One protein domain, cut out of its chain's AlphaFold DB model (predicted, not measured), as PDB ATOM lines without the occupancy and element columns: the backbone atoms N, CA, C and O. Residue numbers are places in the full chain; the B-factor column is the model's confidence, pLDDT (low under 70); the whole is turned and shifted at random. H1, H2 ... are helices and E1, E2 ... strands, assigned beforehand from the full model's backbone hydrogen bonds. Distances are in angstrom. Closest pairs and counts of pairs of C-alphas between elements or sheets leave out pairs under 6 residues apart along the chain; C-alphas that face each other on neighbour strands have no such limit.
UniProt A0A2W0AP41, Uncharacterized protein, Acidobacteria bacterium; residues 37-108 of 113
ATOM      1  N   THR A  37      41.173 -32.842   7.208       89.25
ATOM      2  CA  THR A  37      40.874 -34.225   6.844       89.25
ATOM      3  C   THR A  37      41.026 -34.411   5.342       89.25
ATOM      4  O   THR A  37      40.985 -33.456   4.557       89.25
ATOM      5  N   ARG A  38      41.220 -35.662   4.929       88.75
ATOM      6  CA  ARG A  38      41.237 -36.051   3.522       88.75
ATOM      7  C   ARG A  38      40.429 -37.313   3.301       88.75
ATOM      8  O   ARG A  38      40.496 -38.242   4.100       88.75
ATOM      9  N   GLU A  39      39.718 -37.331   2.191       92.50
ATOM     10  CA  GLU A  39      38.932 -38.460   1.716       92.50
ATOM     11  C   GLU A  39      39.382 -38.805   0.296       92.50
ATOM     12  O   GLU A  39      39.677 -37.907  -0.502       92.50
ATOM     13  N   TYR A  40      39.454 -40.101  -0.008       91.44
ATOM     14  CA  TYR A  40      39.823 -40.603  -1.324       91.44
ATOM     15  C   TYR A  40      38.691 -41.443  -1.896       91.44
ATOM     16  O   TYR A  40      38.267 -42.424  -1.288       91.44
ATOM     17  N   THR A  41      38.245 -41.082  -3.091       93.44
ATOM     18  CA  THR A  41      37.346 -41.898  -3.903       93.44
ATOM     19  C   THR A  41      38.157 -42.483  -5.046       93.44
ATOM     20  O   THR A  41      38.815 -41.744  -5.779       93.44
ATOM     21  N   VAL A  42      38.145 -43.808  -5.173       93.00
ATOM     22  CA  VAL A  42      38.926 -44.538  -6.175       93.00
ATOM     23  C   VAL A  42      37.971 -45.199  -7.146       93.00
ATOM     24  O   VAL A  42      37.091 -45.952  -6.738       93.00
ATOM     25  N   GLU A  43      38.176 -44.944  -8.429       93.06
ATOM     26  CA  GLU A  43      37.413 -45.550  -9.509       93.06
ATOM     27  C   GLU A  43      38.369 -46.171 -10.522       93.06
ATOM     28  O   GLU A  43      39.330 -45.543 -10.970       93.06
ATOM     29  N   VAL A  44      38.113 -47.423 -10.896       91.25
ATOM     30  CA  VAL A  44      38.855 -48.100 -11.960       91.25
ATOM     31  C   VAL A  44      37.964 -48.150 -13.187       91.25
ATOM     32  O   VAL A  44      36.916 -48.792 -13.185       91.25
ATOM     33  N   VAL A  45      38.379 -47.456 -14.241       90.44
ATOM     34  CA  VAL A  45      37.642 -47.401 -15.500       90.44
ATOM     35  C   VAL A  45      38.313 -48.338 -16.496       90.44
ATOM     36  O   VAL A  45      39.498 -48.208 -16.812       90.44
ATOM     37  N   HIS A  46      37.541 -49.312 -16.967       89.31
ATOM     38  CA  HIS A  46      37.948 -50.303 -17.960       89.31
ATOM     39  C   HIS A  46      37.546 -49.866 -19.377       89.31
ATOM     40  O   HIS A  46      36.862 -48.863 -19.559       89.31
ATOM     41  N   GLY A  47      37.940 -50.648 -20.385       83.50
ATOM     42  CA  GLY A  47      37.492 -50.441 -21.768       83.50
ATOM     43  C   GLY A  47      38.320 -49.427 -22.553       83.50
ATOM     44  O   GLY A  47      37.880 -48.961 -23.599       83.50
ATOM     45  N   PHE A  48      39.521 -49.090 -22.079       83.50
ATOM     46  CA  PHE A  48      40.458 -48.319 -22.883       83.50
ATOM     47  C   PHE A  48      41.269 -49.250 -23.772       83.50
ATOM     48  O   PHE A  48      41.728 -50.302 -23.339       83.50
ATOM     49  N   GLU A  49      41.514 -48.827 -25.003       84.25
ATOM     50  CA  GLU A  49      42.494 -49.461 -25.873       84.25
ATOM     51  C   GLU A  49      43.736 -48.582 -25.937       84.25
ATOM     52  O   GLU A  49      43.667 -47.384 -26.224       84.25
ATOM     53  N   ARG A  50      44.897 -49.170 -25.645       78.75
ATOM     54  CA  ARG A  50      46.169 -48.451 -25.670       78.75
ATOM     55  C   ARG A  50      47.167 -49.162 -26.564       78.75
ATOM     56  O   ARG A  50      47.423 -50.356 -26.428       78.75
ATOM     57  N   ARG A  51      47.823 -48.391 -27.430       76.81
ATOM     58  CA  ARG A  51      48.963 -48.870 -28.212       76.81
ATOM     59  C   ARG A  51      50.233 -48.789 -27.360       76.81
ATOM     60  O   ARG A  51      50.705 -47.696 -27.043       76.81
ATOM     61  N   LYS A  52      50.770 -49.939 -26.947       75.81
ATOM     62  CA  LYS A  52      52.023 -50.024 -26.179       75.81
ATOM     63  C   LYS A  52      53.204 -50.138 -27.144       75.81
ATOM     64  O   LYS A  52      53.122 -50.794 -28.177       75.81
ATOM     65  N   LYS A  53      54.313 -49.466 -26.834       72.25
ATOM     66  CA  LYS A  53      55.504 -49.469 -27.694       72.25
ATOM     67  C   LYS A  53      56.091 -50.888 -27.726       72.25
ATOM     68  O   LYS A  53      56.499 -51.381 -26.681       72.25
ATOM     69  N   GLY A  54      56.118 -51.515 -28.903       73.44
ATOM     70  CA  GLY A  54      56.552 -52.908 -29.082       73.44
ATOM     71  C   GLY A  54      55.416 -53.933 -29.194       73.44
ATOM     72  O   GLY A  54      55.707 -55.119 -29.269       73.44
ATOM     73  N   VAL A  55      54.152 -53.494 -29.221       75.38
ATOM     74  CA  VAL A  55      52.991 -54.352 -29.498       75.38
ATOM     75  C   VAL A  55      52.228 -53.773 -30.691       75.38
ATOM     76  O   VAL A  55      51.866 -52.594 -30.686       75.38
ATOM     77  N   ASP A  56      52.016 -54.589 -31.725       75.62
ATOM     78  CA  ASP A  56      51.377 -54.147 -32.975       75.62
ATOM     79  C   ASP A  56      49.856 -53.985 -32.854       75.62
ATOM     80  O   ASP A  56      49.264 -53.173 -33.566       75.62
ATOM     81  N   HIS A  57      49.234 -54.705 -31.920       74.88
ATOM     82  CA  HIS A  57      47.796 -54.686 -31.645       74.88
ATOM     83  C   HIS A  57      47.459 -53.837 -30.401       74.88
ATOM     84  O   HIS A  57      48.272 -53.740 -29.475       74.88
ATOM     85  N   PRO A  58      46.278 -53.187 -30.368       77.69
ATOM     86  CA  PRO A  58      45.821 -52.452 -29.195       77.69
ATOM     87  C   PRO A  58      45.676 -53.406 -28.007       77.69
ATOM     88  O   PRO A  58      45.117 -54.494 -28.127       77.69
ATOM     89  N   VAL A  59      46.204 -52.997 -26.857       81.75
ATOM     90  CA  VAL A  59      46.095 -53.756 -25.611       81.75
ATOM     91  C   VAL A  59      44.948 -53.169 -24.802       81.75
ATOM     92  O   VAL A  59      44.879 -51.948 -24.619       81.75
ATOM     93  N   ALA A  60      44.067 -54.042 -24.314       82.38
ATOM     94  CA  ALA A  60      43.040 -53.669 -23.356       82.38
ATOM     95  C   ALA A  60      43.706 -53.095 -22.099       82.38
ATOM     96  O   ALA A  60      44.544 -53.734 -21.463       82.38
ATOM     97  N   ALA A  61      43.349 -51.866 -21.764       85.94
ATOM     98  CA  ALA A  61      43.899 -51.102 -20.667       85.94
ATOM     99  C   ALA A  61      42.772 -50.634 -19.742       85.94
ATOM    100  O   ALA A  61      41.634 -50.392 -20.154       85.94
ATOM    101  N   ALA A  62      43.120 -50.479 -18.473       88.31
ATOM    102  CA  ALA A  62      42.284 -49.821 -17.485       88.31
ATOM    103  C   ALA A  62      43.027 -48.605 -16.930       88.31
ATOM    104  O   ALA A  62      44.263 -48.552 -16.938       88.31
ATOM    105  N   LYS A  63      42.271 -47.619 -16.461       91.19
ATOM    106  CA  LYS A  63      42.797 -46.417 -15.820       91.19
ATOM    107  C   LYS A  63      42.268 -46.354 -14.397       91.19
ATOM    108  O   LYS A  63      41.075 -46.527 -14.172       91.19
ATOM    109  N   VAL A  64      43.162 -46.102 -13.453       92.56
ATOM    110  CA  VAL A  64      42.818 -45.786 -12.070       92.56
ATOM    111  C   VAL A  64      42.628 -44.278 -11.993       92.56
ATOM    112  O   VAL A  64      43.538 -43.524 -12.339       92.56
ATOM    113  N   LEU A  65      41.450 -43.844 -11.564       93.81
ATOM    114  CA  LEU A  65      41.134 -42.462 -11.243       93.81
ATOM    115  C   LEU A  65      40.967 -42.348  -9.733       93.81
ATOM    116  O   LEU A  65      40.258 -43.130  -9.104       93.81
ATOM    117  N   VAL A  66      41.625 -41.358  -9.150       95.00
ATOM    118  CA  VAL A  66      41.521 -41.049  -7.728       95.00
ATOM    119  C   VAL A  66      41.055 -39.614  -7.590       95.00
ATOM    120  O   VAL A  66      41.672 -38.696  -8.129       95.00
ATOM    121  N   VAL A  67      39.982 -39.407  -6.841       94.62
ATOM    122  CA  VAL A  67      39.536 -38.087  -6.399       94.62
ATOM    123  C   VAL A  67      39.948 -37.934  -4.944       94.62
ATOM    124  O   VAL A  67      39.579 -38.744  -4.103       94.62
ATOM    125  N   CYS A  68      40.722 -36.899  -4.642       93.06
ATOM    126  CA  CYS A  68      41.077 -36.531  -3.280       93.06
ATOM    127  C   CYS A  68      40.298 -35.283  -2.887       93.06
ATOM    128  O   CYS A  68      40.357 -34.278  -3.595       93.06
ATOM    129  N   LYS A  69      39.600 -35.332  -1.756       93.75
ATOM    130  CA  LYS A  69      38.901 -34.195  -1.159       93.75
ATOM    131  C   LYS A  69      39.609 -33.820   0.134       93.75
ATOM    132  O   LYS A  69      39.630 -34.607   1.073       93.75
ATOM    133  N   VAL A  70      40.195 -32.629   0.174       91.56
ATOM    134  CA  VAL A  70      40.886 -32.080   1.343       91.56
ATOM    135  C   VAL A  70      39.989 -31.029   1.975       91.56
ATOM    136  O   VAL A  70      39.636 -30.039   1.335       91.56
ATOM    137  N   THR A  71      39.622 -31.254   3.231       91.56
ATOM    138  CA  THR A  71      38.815 -30.329   4.028       91.56
ATOM    139  C   THR A  71      39.693 -29.742   5.111       91.56
ATOM    140  O   THR A  71      40.301 -30.481   5.878       91.56
ATOM    141  N   ILE A  72      39.747 -28.419   5.187       88.06
ATOM    142  CA  ILE A  72      40.424 -27.704   6.260       88.06
ATOM    143  C   ILE A  72      39.349 -27.007   7.088       88.06
ATOM    144  O   ILE A  72      38.509 -26.276   6.552       88.06
ATOM    145  N   PHE A  73      39.354 -27.254   8.396       85.00
ATOM    146  CA  PHE A  73      38.352 -26.708   9.302       85.00
ATOM    147  C   PHE A  73      38.338 -25.173   9.220       85.00
ATOM    148  O   PHE A  73      39.391 -24.539   9.228       85.00
ATOM    149  N   ASN A  74      37.146 -24.582   9.089       81.38
ATOM    150  CA  ASN A  74      36.904 -23.142   8.889       81.38
ATOM    151  C   ASN A  74      37.478 -22.493   7.610       81.38
ATOM    152  O   ASN A  74      37.228 -21.314   7.381       81.38
ATOM    153  N   LEU A  75      38.200 -23.230   6.760       82.44
ATOM    154  CA  LEU A  75      38.760 -22.730   5.492       82.44
ATOM    155  C   LEU A  75      38.018 -23.273   4.265       82.44
ATOM    156  O   LEU A  75      38.026 -22.647   3.209       82.44
ATOM    157  N   GLY A  76      37.345 -24.414   4.416       87.00
ATOM    158  CA  GLY A  76      36.525 -25.026   3.379       87.00
ATOM    159  C   GLY A  76      37.155 -26.287   2.805       87.00
ATOM    160  O   GLY A  76      38.026 -26.918   3.408       87.00
ATOM    161  N   THR A  77      36.677 -26.677   1.628       91.19
ATOM    162  CA  THR A  77      36.992 -27.972   1.035       91.19
ATOM    163  C   THR A  77      37.341 -27.811  -0.432       91.19
ATOM    164  O   THR A  77      36.570 -27.238  -1.199       91.19
ATOM    165  N   HIS A  78      38.471 -28.387  -0.836       92.31
ATOM    166  CA  HIS A  78      38.864 -28.486  -2.235       92.31
ATOM    167  C   HIS A  78      39.090 -29.935  -2.626       92.31
ATOM    168  O   HIS A  78      39.511 -30.763  -1.819       92.31
ATOM    169  N   SER A  79      38.820 -30.231  -3.891       92.62
ATOM    170  CA  SER A  79      39.093 -31.530  -4.479       92.62
ATOM    171  C   SER A  79      40.150 -31.430  -5.571       92.62
ATOM    172  O   SER A  79      40.377 -30.379  -6.170       92.62
ATOM    173  N   GLY A  80      40.818 -32.548  -5.811       91.12
ATOM    174  CA  GLY A  80      41.770 -32.735  -6.890       91.12
ATOM    175  C   GLY A  80      41.664 -34.152  -7.424       91.12
ATOM    176  O   GLY A  80      41.253 -35.066  -6.713       91.12
ATOM    177  N   THR A  81      42.032 -34.336  -8.685       93.50
ATOM    178  CA  THR A  81      41.988 -35.639  -9.349       93.50
ATOM    179  C   THR A  81      43.384 -36.092  -9.732       93.50
ATOM    180  O   THR A  81      44.232 -35.288 -10.129       93.50
ATOM    181  N   GLY A  82      43.634 -37.384  -9.625       92.00
ATOM    182  CA  GLY A  82      44.857 -38.034 -10.054       92.00
ATOM    183  C   GLY A  82      44.520 -39.273 -10.852       92.00
ATOM    184  O   GLY A  82      43.449 -39.857 -10.699       92.00
ATOM    185  N   GLU A  83      45.413 -39.628 -11.760       92.50
ATOM    186  CA  GLU A  83      45.135 -40.669 -12.728       92.50
ATOM    187  C   GLU A  83      46.399 -41.438 -13.084       92.50
ATOM    188  O   GLU A  83      47.468 -40.859 -13.275       92.50
ATOM    189  N   ALA A  84      46.267 -42.751 -13.207       92.38
ATOM    190  CA  ALA A  84      47.356 -43.617 -13.619       92.38
ATOM    191  C   ALA A  84      46.825 -44.792 -14.436       92.38
ATOM    192  O   ALA A  84      45.672 -45.201 -14.302       92.38
ATOM    193  N   TRP A  85      47.666 -45.338 -15.306       91.00
ATOM    194  CA  TRP A  85      47.331 -46.573 -16.006       91.00
ATOM    195  C   TRP A  85      47.419 -47.747 -15.039       91.00
ATOM    196  O   TRP A  85      48.400 -47.857 -14.317       91.00
ATOM    197  N   ALA A  86      46.427 -48.636 -15.054       87.50
ATOM    198  CA  ALA A  86      46.371 -49.784 -14.149       87.50
ATOM    199  C   ALA A  86      47.466 -50.837 -14.415       87.50
ATOM    200  O   ALA A  86      47.629 -51.748 -13.612       87.50
ATOM    201  N   ASP A  87      48.199 -50.733 -15.533       84.75
ATOM    202  CA  ASP A  87      49.341 -51.604 -15.840       84.75
ATOM    203  C   ASP A  87      50.649 -51.171 -15.154       84.75
ATOM    204  O   ASP A  87      51.661 -51.856 -15.292       84.75
ATOM    205  N   ASP A  88      50.641 -50.046 -14.430       85.06
ATOM    206  CA  ASP A  88      51.742 -49.611 -13.572       85.06
ATOM    207  C   ASP A  88      51.574 -50.199 -12.162       85.06
ATOM    208  O   ASP A  88      50.532 -50.042 -11.527       85.06
ATOM    209  N   GLU A  89      52.619 -50.843 -11.644       85.88
ATOM    210  CA  GLU A  89      52.648 -51.389 -10.281       85.88
ATOM    211  C   GLU A  89      52.381 -50.304  -9.223       85.88
ATOM    212  O   GLU A  89      51.757 -50.561  -8.197       85.88
ATOM    213  N   ASN A  90      52.777 -49.059  -9.509       86.81
ATOM    214  CA  ASN A  90      52.584 -47.916  -8.623       86.81
ATOM    215  C   ASN A  90      51.376 -47.051  -9.010       86.81
ATOM    216  O   ASN A  90      51.265 -45.918  -8.535       86.81
ATOM    217  N   ALA A  91      50.467 -47.548  -9.861       87.25
ATOM    218  CA  ALA A  91      49.345 -46.772 -10.392       87.25
ATOM    219  C   ALA A  91      48.515 -46.100  -9.293       87.25
ATOM    220  O   ALA A  91      48.237 -44.901  -9.355       87.25
ATOM    221  N   MET A  92      48.157 -46.866  -8.263       88.81
ATOM    222  CA  MET A  92      47.331 -46.380  -7.162       88.81
ATOM    223  C   MET A  92      48.042 -45.271  -6.375       88.81
ATOM    224  O   MET A  92      47.506 -44.177  -6.212       88.81
ATOM    225  N   THR A  93      49.287 -45.514  -5.962       89.19
ATOM    226  CA  THR A  93      50.093 -44.549  -5.200       89.19
ATOM    227  C   THR A  93      50.377 -43.279  -6.003       89.19
ATOM    228  O   THR A  93      50.317 -42.173  -5.463       89.19
ATOM    229  N   ALA A  94      50.657 -43.411  -7.301       88.12
ATOM    230  CA  ALA A  94      50.898 -42.278  -8.185       88.12
ATOM    231  C   ALA A  94      49.637 -41.418  -8.360       88.12
ATOM    232  O   ALA A  94      49.709 -40.192  -8.219       88.12
ATOM    233  N   ALA A  95      48.486 -42.049  -8.614       90.69
ATOM    234  CA  ALA A  95      47.208 -41.360  -8.755       90.69
ATOM    235  C   ALA A  95      46.793 -40.672  -7.445       90.69
ATOM    236  O   ALA A  95      46.420 -39.500  -7.457       90.69
ATOM    237  N   GLU A  96      46.939 -41.337  -6.300       90.06
ATOM    238  CA  GLU A  96      46.635 -40.758  -4.989       90.06
ATOM    239  C   GLU A  96      47.509 -39.534  -4.681       90.06
ATOM    240  O   GLU A  96      47.002 -38.463  -4.327       90.06
ATOM    241  N   ALA A  97      48.825 -39.655  -4.881       88.12
ATOM    242  CA  ALA A  97      49.765 -38.560  -4.681       88.12
ATOM    243  C   ALA A  97      49.445 -37.371  -5.596       88.12
ATOM    244  O   ALA A  97      49.496 -36.215  -5.172       88.12
ATOM    245  N   GLN A  98      49.112 -37.628  -6.860       88.94
ATOM    246  CA  GLN A  98      48.731 -36.585  -7.808       88.94
ATOM    247  C   GLN A  98      47.425 -35.887  -7.399       88.94
ATOM    248  O   GLN A  98      47.376 -34.654  -7.411       88.94
ATOM    249  N   ALA A  99      46.402 -36.652  -7.008       91.19
ATOM    250  CA  ALA A  99      45.108 -36.134  -6.573       91.19
ATOM    251  C   ALA A  99      45.253 -35.232  -5.341       91.19
ATOM    252  O   ALA A  99      44.746 -34.109  -5.328       91.19
ATOM    253  N   PHE A 100      46.015 -35.690  -4.345       88.12
ATOM    254  CA  PHE A 100      46.270 -34.946  -3.113       88.12
ATOM    255  C   PHE A 100      47.003 -33.628  -3.375       88.12
ATOM    256  O   PHE A 100      46.547 -32.570  -2.944       88.12
ATOM    257  N   LYS A 101      48.090 -33.654  -4.158       87.12
ATOM    258  CA  LYS A 101      48.848 -32.436  -4.498       87.12
ATOM    259  C   LYS A 101      47.979 -31.400  -5.209       87.12
ATOM    260  O   LYS A 101      48.066 -30.210  -4.906       87.12
ATOM    261  N   ARG A 102      47.117 -31.845  -6.130       88.50
ATOM    262  CA  ARG A 102      46.169 -30.970  -6.833       88.50
ATOM    263  C   ARG A 102      45.130 -30.381  -5.880       88.50
ATOM    264  O   ARG A 102      44.930 -29.171  -5.917       88.50
ATOM    265  N   ALA A 103      44.562 -31.178  -4.973       88.56
ATOM    266  CA  ALA A 103      43.629 -30.682  -3.960       88.56
ATOM    267  C   ALA A 103      44.282 -29.631  -3.038       88.56
ATOM    268  O   ALA A 103      43.708 -28.572  -2.792       88.56
ATOM    269  N   CYS A 104      45.522 -29.867  -2.593       83.00
ATOM    270  CA  CYS A 104      46.278 -28.917  -1.772       83.00
ATOM    271  C   CYS A 104      46.674 -27.638  -2.530       83.00
ATOM    272  O   CYS A 104      46.764 -26.570  -1.923       83.00
ATOM    273  N   SER A 105      46.905 -27.716  -3.845       82.25
ATOM    274  CA  SER A 105      47.271 -26.548  -4.658       82.25
ATOM    275  C   SER A 105      46.188 -25.464  -4.667       82.25
ATOM    276  O   SER A 105      46.524 -24.280  -4.680       82.25
ATOM    277  N   CYS A 106      44.912 -25.849  -4.551       79.94
ATOM    278  CA  CYS A 106      43.776 -24.925  -4.474       79.94
ATOM    279  C   CYS A 106      43.804 -24.051  -3.209       79.94
ATOM    280  O   CYS A 106      43.410 -22.892  -3.262       79.94
ATOM    281  N   PHE A 107      44.365 -24.556  -2.105       77.75
ATOM    282  CA  PHE A 107      44.614 -23.776  -0.885       77.75
ATOM    283  C   PHE A 107      45.886 -22.908  -0.969       77.75
ATOM    284  O   PHE A 107      46.287 -22.288   0.011       77.75
ATOM    285  N   GLY A 108      46.572 -22.881  -2.118       73.38
ATOM    286  CA  GLY A 108      47.821 -22.142  -2.312       73.38
ATOM    287  C   GLY A 108      49.080 -22.868  -1.820       73.38
ATOM    288  O   GLY A 108      50.180 -22.343  -1.989       73.38
TER     289      GLY A 108
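AT A GLANCE: This is residues 37 to 108 of the 113 residues of an uncharacterized protein of Acidobacteria bacterium (UniProt A0A2W0AP41). A long, twisted ribbon of three strands has one helix, H1, packed over one face, on E2 and E3; the other face is bare, giving two layers. The printed part has 72 residues, with E1, E2, E3 and then H1, class mixed. The sheet E1 - E2 - E3 is a meander, each strand the antiparallel neighbour of the one before. The whole is loose, radius of gyration of the C-alphas 15.0 A, a rod spanning 54 by 19 by 16 A.

IN THESE COORDINATES: E2, residues 59 to 72, is 41.6 A long from first to last C-alpha. E1, residues 37 to 50, 35.9 A, begins at C-alpha 37 (40.874, -34.225, 6.844) and bends by 77 degrees at residue 47. E3 is residues 76 to 85, 30.9 A. H1, residues 91 to 106, 23.3 A, ends at C-alpha 106 (43.776, -24.925, -4.474).

HOW THE PARTS SIT: Within hydrogen-bond range are N 43 and O 65, 2.8 A, in the hairpin E1 and E2, and N 66 and O 82, 2.8 A, in the hairpin E2 and E3. H1 is on the sheet, height 5.4 A, only just slantwise to the strands, 31 degrees to E3 on the local plane. Its closest C-alpha pair with E3 is Ala 99 and Gly 82, 4.0 A. In H1, 11 of 12 O i to N i+4 pairs are within range.

THE WHOLE: The farthest C-alphas, Asp 56 and Asn 74, are 54.1 A apart. The printed part has no cut, no link is long, and no printed residue is under pLDDT 70.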